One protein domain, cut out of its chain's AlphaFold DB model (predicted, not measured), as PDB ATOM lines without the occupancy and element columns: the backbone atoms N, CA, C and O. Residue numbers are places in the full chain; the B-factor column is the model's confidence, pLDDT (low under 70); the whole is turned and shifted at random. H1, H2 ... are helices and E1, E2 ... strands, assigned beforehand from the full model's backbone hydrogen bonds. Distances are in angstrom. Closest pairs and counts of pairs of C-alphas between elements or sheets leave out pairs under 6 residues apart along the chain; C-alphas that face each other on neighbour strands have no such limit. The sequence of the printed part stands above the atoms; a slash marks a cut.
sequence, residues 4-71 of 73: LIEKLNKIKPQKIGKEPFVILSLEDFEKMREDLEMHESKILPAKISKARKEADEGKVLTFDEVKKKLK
ATOM      1  N   LEU A   4     -22.897  39.534 -16.523       66.81
ATOM      2  CA  LEU A   4     -23.079  40.310 -17.741       66.81
ATOM      3  C   LEU A   4     -22.686  39.540 -19.013       66.81
ATOM      4  O   LEU A   4     -23.396  39.617 -20.010       66.81
ATOM      5  N   ILE A   5     -21.625  38.728 -18.968       68.62
ATOM      6  CA  ILE A   5     -21.198  37.882 -20.099       68.62
ATOM      7  C   ILE A   5     -22.255  36.809 -20.385       68.62
ATOM      8  O   ILE A   5     -22.588  36.546 -21.539       68.62
ATOM      9  N   GLU A   6     -22.846  36.225 -19.342       74.31
ATOM     10  CA  GLU A   6     -23.940  35.262 -19.499       74.31
ATOM     11  C   GLU A   6     -25.208  35.894 -20.085       74.31
ATOM     12  O   GLU A   6     -25.902  35.250 -20.874       74.31
ATOM     13  N   LYS A   7     -25.511  37.150 -19.725       73.06
ATOM     14  CA  LYS A   7     -26.592  37.918 -20.357       73.06
ATOM     15  C   LYS A   7     -26.290  38.180 -21.833       73.06
ATOM     16  O   LYS A   7     -27.145  37.902 -22.665       73.06
ATOM     17  N   LEU A   8     -25.083  38.644 -22.166       73.38
ATOM     18  CA  LEU A   8     -24.667  38.930 -23.546       73.38
ATOM     19  C   LEU A   8     -24.749  37.696 -24.444       73.38
ATOM     20  O   LEU A   8     -25.281  37.785 -25.546       73.38
ATOM     21  N   ASN A   9     -24.333  36.530 -23.945       74.81
ATOM     22  CA  ASN A   9     -24.420  35.264 -24.680       74.81
ATOM     23  C   ASN A   9     -25.862  34.850 -25.026       74.81
ATOM     24  O   ASN A   9     -26.072  34.033 -25.921       74.81
ATOM     25  N   LYS A  10     -26.862  35.394 -24.322       79.38
ATOM     26  CA  LYS A  10     -28.288  35.152 -24.587       79.38
ATOM     27  C   LYS A  10     -28.900  36.193 -25.528       79.38
ATOM     28  O   LYS A  10     -29.983  35.949 -26.061       79.38
ATOM     29  N   ILE A  11     -28.240  37.334 -25.745       82.44
ATOM     30  CA  ILE A  11     -28.731  38.392 -26.630       82.44
ATOM     31  C   ILE A  11     -28.351  38.039 -28.065       82.44
ATOM     32  O   ILE A  11     -27.179  37.930 -28.421       82.44
ATOM     33  N   LYS A  12     -29.365  37.864 -28.912       78.62
ATOM     34  CA  LYS A  12     -29.144  37.630 -30.338       78.62
ATOM     35  C   LYS A  12     -28.749  38.946 -31.016       78.62
ATOM     36  O   LYS A  12     -29.453  39.940 -30.824       78.62
ATOM     37  N   PRO A  13     -27.686  38.958 -31.838       82.06
ATOM     38  CA  PRO A  13     -27.374  40.107 -32.671       82.06
ATOM     39  C   PRO A  13     -28.563  40.443 -33.573       82.06
ATOM     40  O   PRO A  13     -29.148  39.563 -34.210       82.06
ATOM     41  N   GLN A  14     -28.918  41.717 -33.628       82.62
ATOM     42  CA  GLN A  14     -29.893  42.259 -34.560       82.62
ATOM     43  C   GLN A  14     -29.163  42.786 -35.791       82.62
ATOM     44  O   GLN A  14     -28.063  43.320 -35.693       82.62
ATOM     45  N   LYS A  15     -29.759  42.652 -36.975       80.50
ATOM     46  CA  LYS A  15     -29.166  43.187 -38.202       80.50
ATOM     47  C   LYS A  15     -29.694  44.597 -38.443       80.50
ATOM     48  O   LYS A  15     -30.888  44.758 -38.679       80.50
ATOM     49  N   ILE A  16     -28.814  45.595 -38.420       80.00
ATOM     50  CA  ILE A  16     -29.146  46.972 -38.800       80.00
ATOM     51  C   ILE A  16     -28.340  47.288 -40.063       80.00
ATOM     52  O   ILE A  16     -27.115  47.375 -40.045       80.00
ATOM     53  N   GLY A  17     -29.022  47.376 -41.207       83.81
ATOM     54  CA  GLY A  17     -28.363  47.494 -42.510       83.81
ATOM     55  C   GLY A  17     -27.596  46.222 -42.903       83.81
ATOM     56  O   GLY A  17     -28.184  45.144 -43.023       83.81
ATOM     57  N   LYS A  18     -26.285  46.346 -43.156       86.25
ATOM     58  CA  LYS A  18     -25.411  45.218 -43.538       86.25
ATOM     59  C   LYS A  18     -24.672  44.588 -42.356       86.25
ATOM     60  O   LYS A  18     -24.175  43.476 -42.513       86.25
ATOM     61  N   GLU A  19     -24.644  45.246 -41.201       84.75
ATOM     62  CA  GLU A  19     -23.833  44.828 -40.056       84.75
ATOM     63  C   GLU A  19     -24.691  44.286 -38.900       84.75
ATOM     64  O   GLU A  19     -25.835  44.718 -38.702       84.75
ATOM     65  N   PRO A  20     -24.178  43.292 -38.154       85.38
ATOM     66  CA  PRO A  20     -24.808  42.809 -36.936       85.38
ATOM     67  C   PRO A  20     -24.486  43.735 -35.754       85.38
ATOM     68  O   PRO A  20     -23.327  44.026 -35.474       85.38
ATOM     69  N   PHE A  21     -25.518  44.135 -35.019       84.38
ATOM     70  CA  PHE A  21     -25.438  44.958 -33.817       84.38
ATOM     71  C   PHE A  21     -26.040  44.226 -32.623       84.38
ATOM     72  O   PHE A  21     -27.046  43.528 -32.737       84.38
ATOM     73  N   VAL A  22     -25.457  44.427 -31.448       86.00
ATOM     74  CA  VAL A  22     -26.053  44.011 -30.177       86.00
ATOM     75  C   VAL A  22     -26.639  45.255 -29.528       86.00
ATOM     76  O   VAL A  22     -25.926  46.224 -29.287       86.00
ATOM     77  N   ILE A  23     -27.945  45.236 -29.275       84.06
ATOM     78  CA  ILE A  23     -28.628  46.330 -28.585       84.06
ATOM     79  C   ILE A  23     -28.677  45.980 -27.101       84.06
ATOM     80  O   ILE A  23     -29.222  44.940 -26.728       84.06
ATOM     81  N   LEU A  24     -28.099  46.848 -26.276       84.44
ATOM     82  CA  LEU A  24     -28.109  46.737 -24.820       84.44
ATOM     83  C   LEU A  24     -29.005  47.817 -24.217       84.44
ATOM     84  O   LEU A  24     -29.228  48.866 -24.824       84.44
ATOM     85  N   SER A  25     -29.495  47.564 -23.004       88.31
ATOM     86  CA  SER A  25     -30.022  48.640 -22.170       88.31
ATOM     87  C   SER A  25     -28.889  49.606 -21.809       88.31
ATOM     88  O   SER A  25     -27.717  49.216 -21.792       88.31
ATOM     89  N   LEU A  26     -29.225  50.864 -21.515       88.62
ATOM     90  CA  LEU A  26     -28.222  51.844 -21.093       88.62
ATOM     91  C   LEU A  26     -27.475  51.367 -19.837       88.62
ATOM     92  O   LEU A  26     -26.252  51.430 -19.798       88.62
ATOM     93  N   GLU A  27     -28.201  50.812 -18.865       88.56
ATOM     94  CA  GLU A  27     -27.633  50.267 -17.629       88.56
ATOM     95  C   GLU A  27     -26.638  49.127 -17.898       88.56
ATOM     96  O   GLU A  27     -25.520  49.143 -17.382       88.56
ATOM     97  N   ASP A  28     -27.008  48.147 -18.735       86.62
ATOM     98  CA  ASP A  28     -26.110  47.030 -19.050       86.62
ATOM     99  C   ASP A  28     -24.872  47.516 -19.827       86.62
ATOM    100  O   ASP A  28     -23.774  47.007 -19.599       86.62
ATOM    101  N   PHE A  29     -25.019  48.509 -20.714       88.00
ATOM    102  CA  PHE A  29     -23.892  49.117 -21.428       88.00
ATOM    103  C   PHE A  29     -22.932  49.843 -20.479       88.00
ATOM    104  O   PHE A  29     -21.723  49.613 -20.543       88.00
ATOM    105  N   GLU A  30     -23.449  50.694 -19.591       90.12
ATOM    106  CA  GLU A  30     -22.626  51.445 -18.639       90.12
ATOM    107  C   GLU A  30     -21.878  50.512 -17.693       90.12
ATOM    108  O   GLU A  30     -20.673  50.677 -17.504       90.12
ATOM    109  N   LYS A  31     -22.556  49.475 -17.195       88.31
ATOM    110  CA  LYS A  31     -21.931  48.445 -16.368       88.31
ATOM    111  C   LYS A  31     -20.829  47.696 -17.115       88.31
ATOM    112  O   LYS A  31     -19.778  47.431 -16.544       88.31
ATOM    113  N   MET A  32     -21.042  47.373 -18.394       85.06
ATOM    114  CA  MET A  32     -20.022  46.711 -19.215       85.06
ATOM    115  C   MET A  32     -18.795  47.592 -19.425       85.06
ATOM    116  O   MET A  32     -17.667  47.106 -19.372       85.06
ATOM    117  N   ARG A  33     -19.021  48.886 -19.673       86.44
ATOM    118  CA  ARG A  33     -17.956  49.872 -19.839       86.44
ATOM    119  C   ARG A  33     -17.149  50.015 -18.552       86.44
ATOM    120  O   ARG A  33     -15.930  49.936 -18.610       86.44
ATOM    121  N   GLU A  34     -17.816  50.174 -17.410       85.62
ATOM    122  CA  GLU A  34     -17.156  50.287 -16.105       85.62
ATOM    123  C   GLU A  34     -16.343  49.026 -15.778       85.62
ATOM    124  O   GLU A  34     -15.173  49.128 -15.415       85.62
ATOM    125  N   ASP A  35     -16.908  47.832 -15.988       83.50
ATOM    126  CA  ASP A  35     -16.198  46.559 -15.806       83.50
ATOM    127  C   ASP A  35     -14.929  46.475 -16.672       83.50
ATOM    128  O   ASP A  35     -13.882  46.022 -16.199       83.50
ATOM    129  N   LEU A  36     -15.004  46.921 -17.931       82.75
ATOM    130  CA  LEU A  36     -13.861  46.934 -18.843       82.75
ATOM    131  C   LEU A  36     -12.795  47.938 -18.391       82.75
ATOM    132  O   LEU A  36     -11.623  47.578 -18.304       82.75
ATOM    133  N   GLU A  37     -13.197  49.158 -18.032       83.38
ATOM    134  CA  GLU A  37     -12.299  50.187 -17.496       83.38
ATOM    135  C   GLU A  37     -11.597  49.706 -16.216       83.38
ATOM    136  O   GLU A  37     -10.394  49.918 -16.029       83.38
ATOM    137  N   MET A  38     -12.323  49.000 -15.345       81.19
ATOM    138  CA  MET A  38     -11.749  48.392 -14.150       81.19
ATOM    139  C   MET A  38     -10.752  47.279 -14.486       81.19
ATOM    140  O   MET A  38      -9.684  47.224 -13.874       81.19
ATOM    141  N   HIS A  39     -11.086  46.404 -15.437       76.69
ATOM    142  CA  HIS A  39     -10.244  45.279 -15.847       76.69
ATOM    143  C   HIS A  39      -8.957  45.733 -16.553       76.69
ATOM    144  O   HIS A  39      -7.879  45.199 -16.291       76.69
ATOM    145  N   GLU A  40      -9.046  46.722 -17.443       79.75
ATOM    146  CA  GLU A  40      -7.895  47.267 -18.174       79.75
ATOM    147  C   GLU A  40      -6.968  48.099 -17.281       79.75
ATOM    148  O   GLU A  40      -5.774  48.265 -17.565       79.75
ATOM    149  N   SER A  41      -7.487  48.609 -16.167       79.94
ATOM    150  CA  SER A  41      -6.697  49.398 -15.242       79.94
ATOM    151  C   SER A  41      -5.682  48.545 -14.485       79.94
ATOM    152  O   SER A  41      -5.988  47.822 -13.541       79.94
ATOM    153  N   LYS A  42      -4.402  48.734 -14.818       76.56
ATOM    154  CA  LYS A  42      -3.267  48.122 -14.101       76.56
ATOM    155  C   LYS A  42      -3.133  48.596 -12.647       76.56
ATOM    156  O   LYS A  42      -2.448  47.965 -11.850       76.56
ATOM    157  N   ILE A  43      -3.751  49.730 -12.307       80.31
ATOM    158  CA  ILE A  43      -3.574  50.417 -11.018       80.31
ATOM    159  C   ILE A  43      -4.761  50.159 -10.079       80.31
ATOM    160  O   ILE A  43      -4.581  50.151  -8.858       80.31
ATOM    161  N   LEU A  44      -5.969  49.937 -10.610       80.12
ATOM    162  CA  LEU A  44      -7.167  49.735  -9.788       80.12
ATOM    163  C   LEU A  44      -7.069  48.533  -8.844       80.12
ATOM    164  O   LEU A  44      -7.379  48.723  -7.671       80.12
ATOM    165  N   PRO A  45      -6.610  47.338  -9.269       81.56
ATOM    166  CA  PRO A  45      -6.509  46.190  -8.370       81.56
ATOM    167  C   PRO A  45      -5.640  46.489  -7.143       81.56
ATOM    168  O   PRO A  45      -6.019  46.180  -6.013       81.56
ATOM    169  N   ALA A  46      -4.517  47.185  -7.348       84.31
ATOM    170  CA  ALA A  46      -3.638  47.619  -6.268       84.31
ATOM    171  C   ALA A  46      -4.317  48.655  -5.354       84.31
ATOM    172  O   ALA A  46      -4.217  48.557  -4.130       84.31
ATOM    173  N   LYS A  47      -5.052  49.619  -5.924       87.19
ATOM    174  CA  LYS A  47      -5.823  50.607  -5.150       87.19
ATOM    175  C   LYS A  47      -6.947  49.962  -4.339       87.19
ATOM    176  O   LYS A  47      -7.097  50.304  -3.173       87.19
ATOM    177  N   ILE A  48      -7.689  49.014  -4.912       87.25
ATOM    178  CA  ILE A  48      -8.756  48.273  -4.224       87.25
ATOM    179  C   ILE A  48      -8.161  47.441  -3.090       87.25
ATOM    180  O   ILE A  48      -8.663  47.487  -1.970       87.25
ATOM    181  N   SER A  49      -7.068  46.717  -3.345       88.75
ATOM    182  CA  SER A  49      -6.382  45.941  -2.308       88.75
ATOM    183  C   SER A  49      -5.899  46.830  -1.163       88.75
ATOM    184  O   SER A  49      -6.042  46.459  -0.000       88.75
ATOM    185  N   LYS A  50      -5.345  48.006  -1.481       92.12
ATOM    186  CA  LYS A  50      -4.920  48.985  -0.481       92.12
ATOM    187  C   LYS A  50      -6.108  49.520   0.322       92.12
ATOM    188  O   LYS A  50      -6.041  49.514   1.544       92.12
ATOM    189  N   ALA A  51      -7.190  49.915  -0.347       91.75
ATOM    190  CA  ALA A  51      -8.392  50.431   0.303       91.75
ATOM    191  C   ALA A  51      -9.040  49.397   1.239       91.75
ATOM    192  O   ALA A  51      -9.460  49.747   2.336       91.75
ATOM    193  N   ARG A  52      -9.069  48.115   0.847       92.81
ATOM    194  CA  ARG A  52      -9.539  47.021   1.716       92.81
ATOM    195  C   ARG A  52      -8.695  46.904   2.980       92.81
ATOM    196  O   ARG A  52      -9.244  46.900   4.071       92.81
ATOM    197  N   LYS A  53      -7.367  46.905   2.835       94.69
ATOM    198  CA  LYS A  53      -6.448  46.861   3.978       94.69
ATOM    199  C   LYS A  53      -6.619  48.069   4.903       94.69
ATOM    200  O   LYS A  53      -6.632  47.911   6.115       94.69
ATOM    201  N   GLU A  54      -6.766  49.268   4.344       93.44
ATOM    202  CA  GLU A  54      -7.041  50.477   5.130       93.44
ATOM    203  C   GLU A  54      -8.377  50.370   5.880       93.44
ATOM    204  O   GLU A  54      -8.443  50.757   7.044       93.44
ATOM    205  N   ALA A  55      -9.410  49.789   5.263       92.94
ATOM    206  CA  ALA A  55     -10.692  49.553   5.917       92.94
ATOM    207  C   ALA A  55     -10.596  48.542   7.069       92.94
ATOM    208  O   ALA A  55     -11.102  48.820   8.156       92.94
ATOM    209  N   ASP A  56      -9.895  47.424   6.863       93.50
ATOM    210  CA  ASP A  56      -9.657  46.403   7.893       93.50
ATOM    211  C   ASP A  56      -8.838  46.963   9.074       93.50
ATOM    212  O   ASP A  56      -9.052  46.592  10.226       93.50
ATOM    213  N   GLU A  57      -7.925  47.902   8.805       94.44
ATOM    214  CA  GLU A  57      -7.149  48.637   9.815       94.44
ATOM    215  C   GLU A  57      -7.940  49.782  10.483       94.44
ATOM    216  O   GLU A  57      -7.386  50.510  11.310       94.44
ATOM    217  N   GLY A  58      -9.212  49.987  10.124       91.88
ATOM    218  CA  GLY A  58     -10.059  51.057  10.657       91.88
ATOM    219  C   GLY A  58      -9.707  52.461  10.149       91.88
ATOM    220  O   GLY A  58     -10.233  53.449  10.658       91.88
ATOM    221  N   LYS A  59      -8.850  52.583   9.127       92.38
ATOM    222  CA  LYS A  59      -8.483  53.848   8.464       92.38
ATOM    223  C   LYS A  59      -9.563  54.276   7.467       92.38
ATOM    224  O   LYS A  59      -9.294  54.509   6.290       92.38
ATOM    225  N   VAL A  60     -10.795  54.377   7.946       91.81
ATOM    226  CA  VAL A  60     -11.959  54.826   7.177       91.81
ATOM    227  C   VAL A  60     -12.355  56.231   7.604       91.81
ATOM    228  O   VAL A  60     -12.152  56.621   8.749       91.81
ATOM    229  N   LEU A  61     -12.915  56.999   6.673       90.50
ATOM    230  CA  LEU A  61     -13.530  58.281   6.993       90.50
ATOM    231  C   LEU A  61     -15.034  58.084   7.115       90.50
ATOM    232  O   LEU A  61     -15.671  57.502   6.235       90.50
ATOM    233  N   THR A  62     -15.600  58.608   8.190       91.50
ATOM    234  CA  THR A  62     -17.043  58.746   8.343       91.50
ATOM    235  C   THR A  62     -17.581  59.807   7.389       91.50
ATOM    236  O   THR A  62     -16.863  60.686   6.903       91.50
ATOM    237  N   PHE A  63     -18.883  59.750   7.125       90.69
ATOM    238  CA  PHE A  63     -19.529  60.696   6.222       90.69
ATOM    239  C   PHE A  63     -19.388  62.156   6.687       90.69
ATOM    240  O   PHE A  63     -19.148  63.043   5.866       90.69
ATOM    241  N   ASP A  64     -19.456  62.404   7.996       93.00
ATOM    242  CA  ASP A  64     -19.301  63.748   8.562       93.00
ATOM    243  C   ASP A  64     -17.859  64.266   8.435       93.00
ATOM    244  O   ASP A  64     -17.640  65.434   8.102       93.00
ATOM    245  N   GLU A  65     -16.858  63.396   8.600       92.12
ATOM    246  CA  GLU A  65     -15.454  63.743   8.354       92.12
ATOM    247  C   GLU A  65     -15.196  64.080   6.881       92.12
ATOM    248  O   GLU A  65     -14.445  65.014   6.579       92.12
ATOM    249  N   VAL A  66     -15.838  63.357   5.957       92.38
ATOM    250  CA  VAL A  66     -15.777  63.648   4.519       92.38
ATOM    251  C   VAL A  66     -16.416  65.003   4.215       92.38
ATOM    252  O   VAL A  66     -15.784  65.825   3.550       92.38
ATOM    253  N   LYS A  67     -17.617  65.283   4.739       92.12
ATOM    254  CA  LYS A  67     -18.289  66.585   4.570       92.12
ATOM    255  C   LYS A  67     -17.418  67.744   5.033       92.12
ATOM    256  O   LYS A  67     -17.249  68.712   4.290       92.12
ATOM    257  N   LYS A  68     -16.813  67.615   6.219       92.50
ATOM    258  CA  LYS A  68     -15.926  68.632   6.796       92.50
ATOM    259  C   LYS A  68     -14.675  68.862   5.942       92.50
ATOM    260  O   LYS A  68     -14.269  70.004   5.746       92.50
ATOM    261  N   LYS A  69     -14.071  67.798   5.399       90.75
ATOM    262  CA  LYS A  69     -12.904  67.906   4.500       90.75
ATOM    263  C   LYS A  69     -13.246  68.539   3.153       90.75
ATOM    264  O   LYS A  69     -12.450  69.317   2.636       90.75
ATOM    265  N   LEU A  70     -14.408  68.206   2.593       92.69
ATOM    266  CA  LEU A  70     -14.857  68.704   1.290       92.69
ATOM    267  C   LEU A  70     -15.567  70.063   1.364       92.69
ATOM    268  O   LEU A  70     -15.937  70.594   0.322       92.69
ATOM    269  N   LYS A  71     -15.729  70.642   2.565       89.38
ATOM    270  CA  LYS A  71     -16.450  71.908   2.797       89.38
ATOM    271  C   LYS A  71     -17.878  71.877   2.241       89.38
ATOM    272  O   LYS A  71     -18.367  72.860   1.695       89.38
TER     273      LYS A  71
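Overview. This is residues 4 to 71 of the 73 residues of an uncharacterized protein of Patescibacteria group bacterium (UniProt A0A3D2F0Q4). This is an open, stretched-out zigzag with no core: a small two-stranded hairpin, E1 and E2, lies at one end, the helix H2 lies in the middle, and H3 and H4 make the other end, H3 turning off from H2 at nearly a right angle. The short first helix H1 is near H2, while residues 36 to 40 of H2, residues 44 to 50 and 53 to 56 of H3, and residues 63 to 68 of H4 stand free. The printed part has 68 residues, with four named helices and two named strands in the order H1, E1, E2, H2, H3, H4; the sheet has the order E1 - E2 and is antiparallel, and the class is mostly helix. The whole is extended, with a radius of gyration of the C-alphas of 19.4 A, and is a rod spanning 55 by 27 by 19 A.

Arrangement. The sheet is a hairpin of E1, residues 14 to 16, and E2, residues 19 to 21, antiparallel with 131 degrees between their directions. C-alphas 15 and 20 face each other at 4.6 A. N 14 and O 21 are within hydrogen-bond range at 2.8 A, as are N 21 and O 14 at 2.8 A. H1, residues 4 to 8, is close to but not clearly touching H2, residues 26 to 40; their closest C-alphas are those of Leu 4 and Met 32, 7.2 A apart. H2 is also close to but not clearly touching H3, residues 44 to 56, with the closest C-alphas those of Met 38 and Leu 44 at 6.5 A. The lines of H2 and H3 are about perpendicular, at 89 degrees. H4, residues 63 to 70, is apart from H1, H2 and H3. H1, H2, H3 and H4 have every O i to N i+4 pair within hydrogen-bond range.

Along the chain. E1 runs 6.4 A from C-alpha 14 at (-29.893, 42.259, -34.560), and E2 also measures 6.4 A. H2 is the longest helix, 21.0 A from C-alpha 26 at (-28.222, 51.844, -21.093) to C-alpha 40. H3 measures 18.2 A, H4 10.5 A and H1 6.2 A. H4 ends with C-alpha 70 at (-14.857, 68.704, 1.290).

Size, cuts and confidence. The two C-alphas farthest apart, those of Lys 18 and Gly 58, are 56.6 A from each other. The printed part runs from residue 4 to 71 and has no cut. The link from H3 to H4 is short, with 6 residues, and the other links are tight. Residues 36 to 50, 53 to 58 and 62 to 68 stand free. The mean pLDDT of the printed part is 85.5, and residues 4 to 5 are under 70.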